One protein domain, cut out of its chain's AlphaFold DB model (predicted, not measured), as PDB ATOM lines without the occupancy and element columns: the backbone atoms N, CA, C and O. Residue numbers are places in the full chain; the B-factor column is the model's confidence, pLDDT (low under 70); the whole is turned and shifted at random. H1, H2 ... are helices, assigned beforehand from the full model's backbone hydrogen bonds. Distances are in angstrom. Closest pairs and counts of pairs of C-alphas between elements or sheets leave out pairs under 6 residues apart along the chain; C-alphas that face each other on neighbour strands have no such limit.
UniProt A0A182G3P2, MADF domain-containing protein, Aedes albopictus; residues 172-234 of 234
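What this domain is: This is residues 172 to 234 of the 234 residues of the protein "MADF domain-containing protein" of Aedes albopictus (UniProt A0A182G3P2). Two helices meet near their ends as a V with unequal arms: a long, gently kinked H1 and a shorter H2 that folds back from its far end. The corner of the V lies around residues 207 to 218, and the two arms spread away from it, with residues 172 to 202 and 223 to 234 standing free. The printed part has 63 residues with two named helices, H1 then H2, and no named strand; its class is all helix. It is extended, with a radius of gyration of the C-alphas of 19.0 A, and flat, spanning 59 by 33 by 12 A.

Where its parts are: Find C-alpha 172 at (186.898, 175.444, 166.111); from there H1, residues 172 to 209, runs 53.5 A to C-alpha 209 at (228.753, 191.847, 195.092). Near residue 193 you will find a kink of 28 degrees in it. Next look at Pro 212, where H2, residues 212 to 231, begins; it runs 29.0 A to C-alpha 231 at (223.859, 205.162, 168.197).

How they stand to each other: Look at the C-alphas of Leu 207 and Arg 215, the closest of the two helices, 5.6 A apart. H1 and H2 only just touch, with 3 pairs of C-alphas within 8 A, H1 with residues 207 to 208 alone and H2 with residues 215 to 218 alone. They run opposite ways at a steep tilt of 46 degrees. Their centres are 25.7 A apart. In H1 and H2 every O i to N i+4 pair is within hydrogen-bond range.

The domain as a whole: The two C-alphas farthest apart are those of Asn 172 and Lys 213, at 59.5 A. The printed part has no cut, and the link from H1 to H2 is tight, with 2 residues between them. Thr 234 is the chain's last residue. In the B-factor column the mean pLDDT of the printed part is 82.0; look for values under 70 at residues 184 to 194 and at residue 234.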
ATOM      1  N   ASN A 172     186.408 175.564 164.738       70.62
ATOM      2  CA  ASN A 172     186.898 175.444 166.111       70.62
ATOM      3  C   ASN A 172     188.238 174.707 166.173       70.62
ATOM      4  O   ASN A 172     189.095 175.064 166.976       70.62
ATOM      5  N   GLN A 173     188.457 173.718 165.305       73.69
ATOM      6  CA  GLN A 173     189.733 173.012 165.210       73.69
ATOM      7  C   GLN A 173     190.826 173.893 164.590       73.69
ATOM      8  O   GLN A 173     191.962 173.873 165.061       73.69
ATOM      9  N   ALA A 174     190.483 174.733 163.609       72.81
ATOM     10  CA  ALA A 174     191.374 175.756 163.069       72.81
ATOM     11  C   ALA A 174     191.689 176.843 164.111       72.81
ATOM     12  O   ALA A 174     192.846 177.236 164.253       72.81
ATOM     13  N   ALA A 175     190.697 177.283 164.889       77.94
ATOM     14  CA  ALA A 175     190.894 178.227 165.986       77.94
ATOM     15  C   ALA A 175     191.799 177.644 167.084       77.94
ATOM     16  O   ALA A 175     192.736 178.307 167.516       77.94
ATOM     17  N   ALA A 176     191.591 176.383 167.476       77.88
ATOM     18  CA  ALA A 176     192.437 175.689 168.447       77.88
ATOM     19  C   ALA A 176     193.874 175.487 167.935       77.88
ATOM     20  O   ALA A 176     194.830 175.671 168.687       77.88
ATOM     21  N   ALA A 177     194.043 175.169 166.646       76.75
ATOM     22  CA  ALA A 177     195.359 175.065 166.024       76.75
ATOM     23  C   ALA A 177     196.092 176.419 166.008       76.75
ATOM     24  O   ALA A 177     197.275 176.478 166.338       76.75
ATOM     25  N   LEU A 178     195.394 177.517 165.698       74.56
ATOM     26  CA  LEU A 178     195.955 178.872 165.764       74.56
ATOM     27  C   LEU A 178     196.314 179.283 167.201       74.56
ATOM     28  O   LEU A 178     197.361 179.893 167.407       74.56
ATOM     29  N   GLN A 179     195.497 178.908 168.190       75.81
ATOM     30  CA  GLN A 179     195.771 179.143 169.611       75.81
ATOM     31  C   GLN A 179     197.039 178.400 170.069       75.81
ATOM     32  O   GLN A 179     197.893 178.983 170.732       75.81
ATOM     33  N   SER A 180     197.201 177.142 169.644       73.81
ATOM     34  CA  SER A 180     198.385 176.327 169.940       73.81
ATOM     35  C   SER A 180     199.651 176.875 169.270       73.81
ATOM     36  O   SER A 180     200.707 176.933 169.896       73.81
ATOM     37  N   ILE A 181     199.553 177.361 168.026       73.94
ATOM     38  CA  ILE A 181     200.666 178.047 167.347       73.94
ATOM     39  C   ILE A 181     201.039 179.339 168.090       73.94
ATOM     40  O   ILE A 181     202.223 179.626 168.256       73.94
ATOM     41  N   ALA A 182     200.055 180.101 168.577       72.75
ATOM     42  CA  ALA A 182     200.308 181.304 169.366       72.75
ATOM     43  C   ALA A 182     201.024 180.993 170.697       72.75
ATOM     44  O   ALA A 182     201.941 181.725 171.065       72.75
ATOM     45  N   GLU A 183     200.678 179.897 171.380       71.75
ATOM     46  CA  GLU A 183     201.388 179.418 172.581       71.75
ATOM     47  C   GLU A 183     202.830 178.970 172.286       71.75
ATOM     48  O   GLU A 183     203.748 179.290 173.044       71.75
ATOM     49  N   VAL A 184     203.066 178.292 171.158       68.62
ATOM     50  CA  VAL A 184     204.418 177.878 170.734       68.62
ATOM     51  C   VAL A 184     205.298 179.089 170.381       68.62
ATOM     52  O   VAL A 184     206.463 179.159 170.768       68.62
ATOM     53  N   LEU A 185     204.743 180.097 169.705       63.75
ATOM     54  CA  LEU A 185     205.472 181.338 169.409       63.75
ATOM     55  C   LEU A 185     205.733 182.175 170.672       63.75
ATOM     56  O   LEU A 185     206.778 182.820 170.782       63.75
ATOM     57  N   ASN A 186     204.817 182.149 171.647       64.62
ATOM     58  CA  ASN A 186     205.042 182.782 172.946       64.62
ATOM     59  C   ASN A 186     206.143 182.071 173.745       64.62
ATOM     60  O   ASN A 186     206.948 182.754 174.367       64.62
ATOM     61  N   THR A 187     206.236 180.741 173.673       60.50
ATOM     62  CA  THR A 187     207.297 179.969 174.345       60.50
ATOM     63  C   THR A 187     208.675 180.142 173.687       60.50
ATOM     64  O   THR A 187     209.686 180.184 174.385       60.50
ATOM     65  N   GLU A 188     208.771 180.331 172.365       55.72
ATOM     66  CA  GLU A 188     210.036 180.729 171.710       55.72
ATOM     67  C   GLU A 188     210.473 182.152 172.085       55.72
ATOM     68  O   GLU A 188     211.660 182.406 172.322       55.72
ATOM     69  N   LYS A 189     209.515 183.079 172.199       52.97
ATOM     70  CA  LYS A 189     209.762 184.430 172.710       52.97
ATOM     71  C   LYS A 189     210.152 184.410 174.192       52.97
ATOM     72  O   LYS A 189     211.053 185.157 174.562       52.97
ATOM     73  N   GLU A 190     209.554 183.540 175.007       53.25
ATOM     74  CA  GLU A 190     209.960 183.287 176.397       53.25
ATOM     75  C   GLU A 190     211.362 182.683 176.492       53.25
ATOM     76  O   GLU A 190     212.109 183.100 177.360       53.25
ATOM     77  N   ASN A 191     211.783 181.791 175.587       54.94
ATOM     78  CA  ASN A 191     213.142 181.222 175.601       54.94
ATOM     79  C   ASN A 191     214.237 182.246 175.231       54.94
ATOM     80  O   ASN A 191     215.337 182.210 175.778       54.94
ATOM     81  N   LEU A 192     213.958 183.181 174.315       54.09
ATOM     82  CA  LEU A 192     214.836 184.340 174.060       54.09
ATOM     83  C   LEU A 192     214.817 185.328 175.232       54.09
ATOM     84  O   LEU A 192     215.829 185.957 175.547       54.09
ATOM     85  N   MET A 193     213.657 185.461 175.873       58.66
ATOM     86  CA  MET A 193     213.502 186.240 177.092       58.66
ATOM     87  C   MET A 193     214.251 185.585 178.255       58.66
ATOM     88  O   MET A 193     214.789 186.322 179.065       58.66
ATOM     89  N   ASP A 194     214.388 184.257 178.283       68.25
ATOM     90  CA  ASP A 194     215.094 183.488 179.312       68.25
ATOM     91  C   ASP A 194     216.614 183.704 179.268       68.25
ATOM     92  O   ASP A 194     217.219 183.908 180.313       68.25
ATOM     93  N   ASP A 195     217.246 183.786 178.090       76.75
ATOM     94  CA  ASP A 195     218.688 184.101 177.984       76.75
ATOM     95  C   ASP A 195     218.993 185.538 178.447       76.75
ATOM     96  O   ASP A 195     219.877 185.777 179.273       76.75
ATOM     97  N   VAL A 196     218.198 186.511 177.984       85.50
ATOM     98  CA  VAL A 196     218.345 187.921 178.388       85.50
ATOM     99  C   VAL A 196     218.000 188.114 179.868       85.50
ATOM    100  O   VAL A 196     218.674 188.875 180.563       85.50
ATOM    101  N   HIS A 197     216.975 187.422 180.366       87.19
ATOM    102  CA  HIS A 197     216.568 187.457 181.769       87.19
ATOM    103  C   HIS A 197     217.622 186.807 182.670       87.19
ATOM    104  O   HIS A 197     218.034 187.417 183.655       87.19
ATOM    105  N   THR A 198     218.136 185.635 182.288       88.94
ATOM    106  CA  THR A 198     219.217 184.929 182.991       88.94
ATOM    107  C   THR A 198     220.486 185.776 183.039       88.94
ATOM    108  O   THR A 198     221.096 185.924 184.101       88.94
ATOM    109  N   PHE A 199     220.869 186.400 181.922       90.19
ATOM    110  CA  PHE A 199     221.999 187.327 181.900       90.19
ATOM    111  C   PHE A 199     221.744 188.567 182.771       90.19
ATOM    112  O   PHE A 199     222.635 189.003 183.499       90.19
ATOM    113  N   GLY A 200     220.524 189.111 182.757       92.88
ATOM    114  CA  GLY A 200     220.118 190.219 183.624       92.88
ATOM    115  C   GLY A 200     220.236 189.886 185.114       92.88
ATOM    116  O   GLY A 200     220.778 190.687 185.879       92.88
ATOM    117  N   GLU A 201     219.804 188.691 185.525       90.25
ATOM    118  CA  GLU A 201     219.963 188.206 186.902       90.25
ATOM    119  C   GLU A 201     221.440 187.992 187.269       90.25
ATOM    120  O   GLU A 201     221.851 188.349 188.375       90.25
ATOM    121  N   HIS A 202     222.275 187.515 186.341       91.62
ATOM    122  CA  HIS A 202     223.722 187.428 186.556       91.62
ATOM    123  C   HIS A 202     224.365 188.812 186.765       91.62
ATOM    124  O   HIS A 202     225.082 189.015 187.747       91.62
ATOM    125  N   ILE A 203     224.064 189.791 185.904       93.44
ATOM    126  CA  ILE A 203     224.571 191.170 186.036       93.44
ATOM    127  C   ILE A 203     224.117 191.803 187.354       93.44
ATOM    128  O   ILE A 203     224.885 192.498 188.020       93.44
ATOM    129  N   LYS A 204     222.874 191.548 187.762       94.69
ATOM    130  CA  LYS A 204     222.338 191.988 189.052       94.69
ATOM    131  C   LYS A 204     223.116 191.381 190.222       94.69
ATOM    132  O   LYS A 204     223.470 192.122 191.138       94.69
ATOM    133  N   ALA A 205     223.407 190.080 190.191       91.94
ATOM    134  CA  ALA A 205     224.207 189.417 191.221       91.94
ATOM    135  C   ALA A 205     225.621 190.021 191.327       91.94
ATOM    136  O   ALA A 205     226.058 190.352 192.431       91.94
ATOM    137  N   GLU A 206     226.283 190.262 190.193       91.62
ATOM    138  CA  GLU A 206     227.600 190.916 190.139       91.62
ATOM    139  C   GLU A 206     227.562 192.344 190.703       91.62
ATOM    140  O   GLU A 206     228.395 192.727 191.525       91.62
ATOM    141  N   LEU A 207     226.542 193.137 190.361       93.25
ATOM    142  CA  LEU A 207     226.382 194.486 190.914       93.25
ATOM    143  C   LEU A 207     226.189 194.474 192.436       93.25
ATOM    144  O   LEU A 207     226.688 195.373 193.121       93.25
ATOM    145  N   TYR A 208     225.470 193.488 192.980       92.06
ATOM    146  CA  TYR A 208     225.278 193.359 194.427       92.06
ATOM    147  C   TYR A 208     226.554 192.962 195.171       92.06
ATOM    148  O   TYR A 208     226.714 193.385 196.318       92.06
ATOM    149  N   ALA A 209     227.462 192.229 194.524       91.19
ATOM    150  CA  ALA A 209     228.753 191.847 195.092       91.19
ATOM    151  C   ALA A 209     229.742 193.026 195.214       91.19
ATOM    152  O   ALA A 209     230.661 192.970 196.029       91.19
ATOM    153  N   LEU A 210     229.541 194.108 194.450       90.06
ATOM    154  CA  LEU A 210     230.417 195.285 194.445       90.06
ATOM    155  C   LEU A 210     230.096 196.305 195.547       90.06
ATOM    156  O   LEU A 210     228.944 196.476 195.973       90.06
ATOM    157  N   HIS A 211     231.127 197.062 195.939       93.75
ATOM    158  CA  HIS A 211     231.011 198.169 196.886       93.75
ATOM    159  C   HIS A 211     230.180 199.325 196.279       93.75
ATOM    160  O   HIS A 211     230.243 199.547 195.068       93.75
ATOM    161  N   PRO A 212     229.419 200.123 197.064       92.00
ATOM    162  CA  PRO A 212     228.465 201.099 196.518       92.00
ATOM    163  C   PRO A 212     229.021 202.078 195.474       92.00
ATOM    164  O   PRO A 212     228.332 202.390 194.509       92.00
ATOM    165  N   LYS A 213     230.269 202.537 195.632       89.56
ATOM    166  CA  LYS A 213     230.918 203.435 194.659       89.56
ATOM    167  C   LYS A 213     231.247 202.736 193.336       89.56
ATOM    168  O   LYS A 213     231.023 203.306 192.277       89.56
ATOM    169  N   GLU A 214     231.740 201.504 193.400       87.94
ATOM    170  CA  GLU A 214     232.087 200.690 192.226       87.94
ATOM    171  C   GLU A 214     230.832 200.236 191.476       87.94
ATOM    172  O   GLU A 214     230.816 200.184 190.249       87.94
ATOM    173  N   ARG A 215     229.745 199.977 192.211       95.12
ATOM    174  CA  ARG A 215     228.436 199.653 191.642       95.12
ATOM    175  C   ARG A 215     227.881 200.792 190.788       95.12
ATOM    176  O   ARG A 215     227.363 200.529 189.707       95.12
ATOM    177  N   GLU A 216     227.949 202.034 191.266       93.69
ATOM    178  CA  GLU A 216     227.481 203.199 190.497       93.69
ATOM    179  C   GLU A 216     228.339 203.443 189.249       93.69
ATOM    180  O   GLU A 216     227.795 203.686 188.171       93.69
ATOM    181  N   GLU A 217     229.659 203.275 189.359       93.38
ATOM    182  CA  GLU A 217     230.566 203.355 188.208       93.38
ATOM    183  C   GLU A 217     230.252 202.271 187.162       93.38
ATOM    184  O   GLU A 217     230.095 202.571 185.977       93.38
ATOM    185  N   LEU A 218     230.066 201.015 187.581       94.19
ATOM    186  CA  LEU A 218     229.749 199.926 186.654       94.19
ATOM    187  C   LEU A 218     228.384 200.125 185.978       94.19
ATOM    188  O   LEU A 218     228.258 199.907 184.772       94.19
ATOM    189  N   LYS A 219     227.367 200.598 186.713       95.31
ATOM    190  CA  LYS A 219     226.071 200.979 186.121       95.31
ATOM    191  C   LYS A 219     226.242 202.043 185.039       95.31
ATOM    192  O   LYS A 219     225.622 201.938 183.979       95.31
ATOM    193  N   PHE A 220     227.060 203.064 185.296       96.75
ATOM    194  CA  PHE A 220     227.331 204.115 184.321       96.75
ATOM    195  C   PHE A 220     227.993 203.548 183.059       96.75
ATOM    196  O   PHE A 220     227.534 203.838 181.953       96.75
ATOM    197  N   GLN A 221     229.000 202.684 183.206       94.88
ATOM    198  CA  GLN A 221     229.677 202.070 182.060       94.88
ATOM    199  C   GLN A 221     228.759 201.159 181.240       94.88
ATOM    200  O   GLN A 221     228.763 201.243 180.012       94.88
ATOM    201  N   ILE A 222     227.920 200.350 181.897       95.69
ATOM    202  CA  ILE A 222     226.914 199.523 181.215       95.69
ATOM    203  C   ILE A 222     225.959 200.412 180.404       95.69
ATOM    204  O   ILE A 222     225.731 200.161 179.221       95.69
ATOM    205  N   ASN A 223     225.445 201.491 181.002       95.19
ATOM    206  CA  ASN A 223     224.537 202.414 180.315       95.19
ATOM    207  C   ASN A 223     225.203 203.141 179.142       95.19
ATOM    208  O   ASN A 223     224.585 203.290 178.084       95.19
ATOM    209  N   LYS A 224     226.461 203.563 179.300       95.31
ATOM    210  CA  LYS A 224     227.249 204.174 178.226       95.31
ATOM    211  C   LYS A 224     227.398 203.216 177.042       95.31
ATOM    212  O   LYS A 224     227.122 203.606 175.912       95.31
ATOM    213  N   LEU A 225     227.754 201.960 177.305       95.06
ATOM    214  CA  LEU A 225     227.931 200.946 176.267       95.06
ATOM    215  C   LEU A 225     226.614 200.642 175.531       95.06
ATOM    216  O   LEU A 225     226.596 200.516 174.308       95.06
ATOM    217  N   ILE A 226     225.490 200.597 176.261       94.25
ATOM    218  CA  ILE A 226     224.147 200.470 175.667       94.25
ATOM    219  C   ILE A 226     223.847 201.655 174.740       94.25
ATOM    220  O   ILE A 226     223.293 201.463 173.656       94.25
ATOM    221  N   TYR A 227     224.184 202.877 175.154       95.75
ATOM    222  CA  TYR A 227     223.973 204.075 174.345       95.75
ATOM    223  C   TYR A 227     224.821 204.059 173.066       95.75
ATOM    224  O   TYR A 227     224.279 204.270 171.982       95.75
ATOM    225  N   GLU A 228     226.111 203.732 173.163       93.81
ATOM    226  CA  GLU A 228     227.011 203.610 172.006       93.81
ATOM    227  C   GLU A 228     226.489 202.586 170.986       93.81
ATOM    228  O   GLU A 228     226.417 202.880 169.792       93.81
ATOM    229  N   PHE A 229     226.019 201.424 171.453       92.06
ATOM    230  CA  PHE A 229     225.419 200.403 170.587       92.06
ATOM    231  C   PHE A 229     224.123 200.858 169.904       92.06
ATOM    232  O   PHE A 229     223.847 200.443 168.776       92.06
ATOM    233  N   LYS A 230     223.310 201.687 170.571       90.69
ATOM    234  CA  LYS A 230     222.093 202.263 169.974       90.69
ATOM    235  C   LYS A 230     222.437 203.283 168.892       90.69
ATOM    236  O   LYS A 230     221.832 203.250 167.825       90.69
ATOM    237  N   MET A 231     223.424 204.139 169.149       90.19
ATOM    238  CA  MET A 231     223.859 205.162 168.197       90.19
ATOM    239  C   MET A 231     224.534 204.555 166.961       90.19
ATOM    240  O   MET A 231     224.296 205.031 165.863       90.19
ATOM    241  N   ALA A 232     225.296 203.466 167.103       82.69
ATOM    242  CA  ALA A 232     225.965 202.796 165.979       82.69
ATOM    243  C   ALA A 232     225.014 202.099 164.980       82.69
ATOM    244  O   ALA A 232     225.446 201.670 163.913       82.69
ATOM    245  N   ARG A 233     223.732 201.936 165.334       73.56
ATOM    246  CA  ARG A 233     222.687 201.354 164.473       73.56
ATOM    247  C   ARG A 233     221.823 202.401 163.758       73.56
ATOM    248  O   ARG A 233     220.912 202.002 163.034       73.56
ATOM    249  N   THR A 234     222.069 203.688 164.004       58.72
ATOM    250  CA  THR A 234     221.363 204.820 163.379       58.72
ATOM    251  C   THR A 234     222.227 205.398 162.270       58.72
ATOM    252  O   THR A 234     221.656 205.739 161.214       58.72
TER     253      THR A 234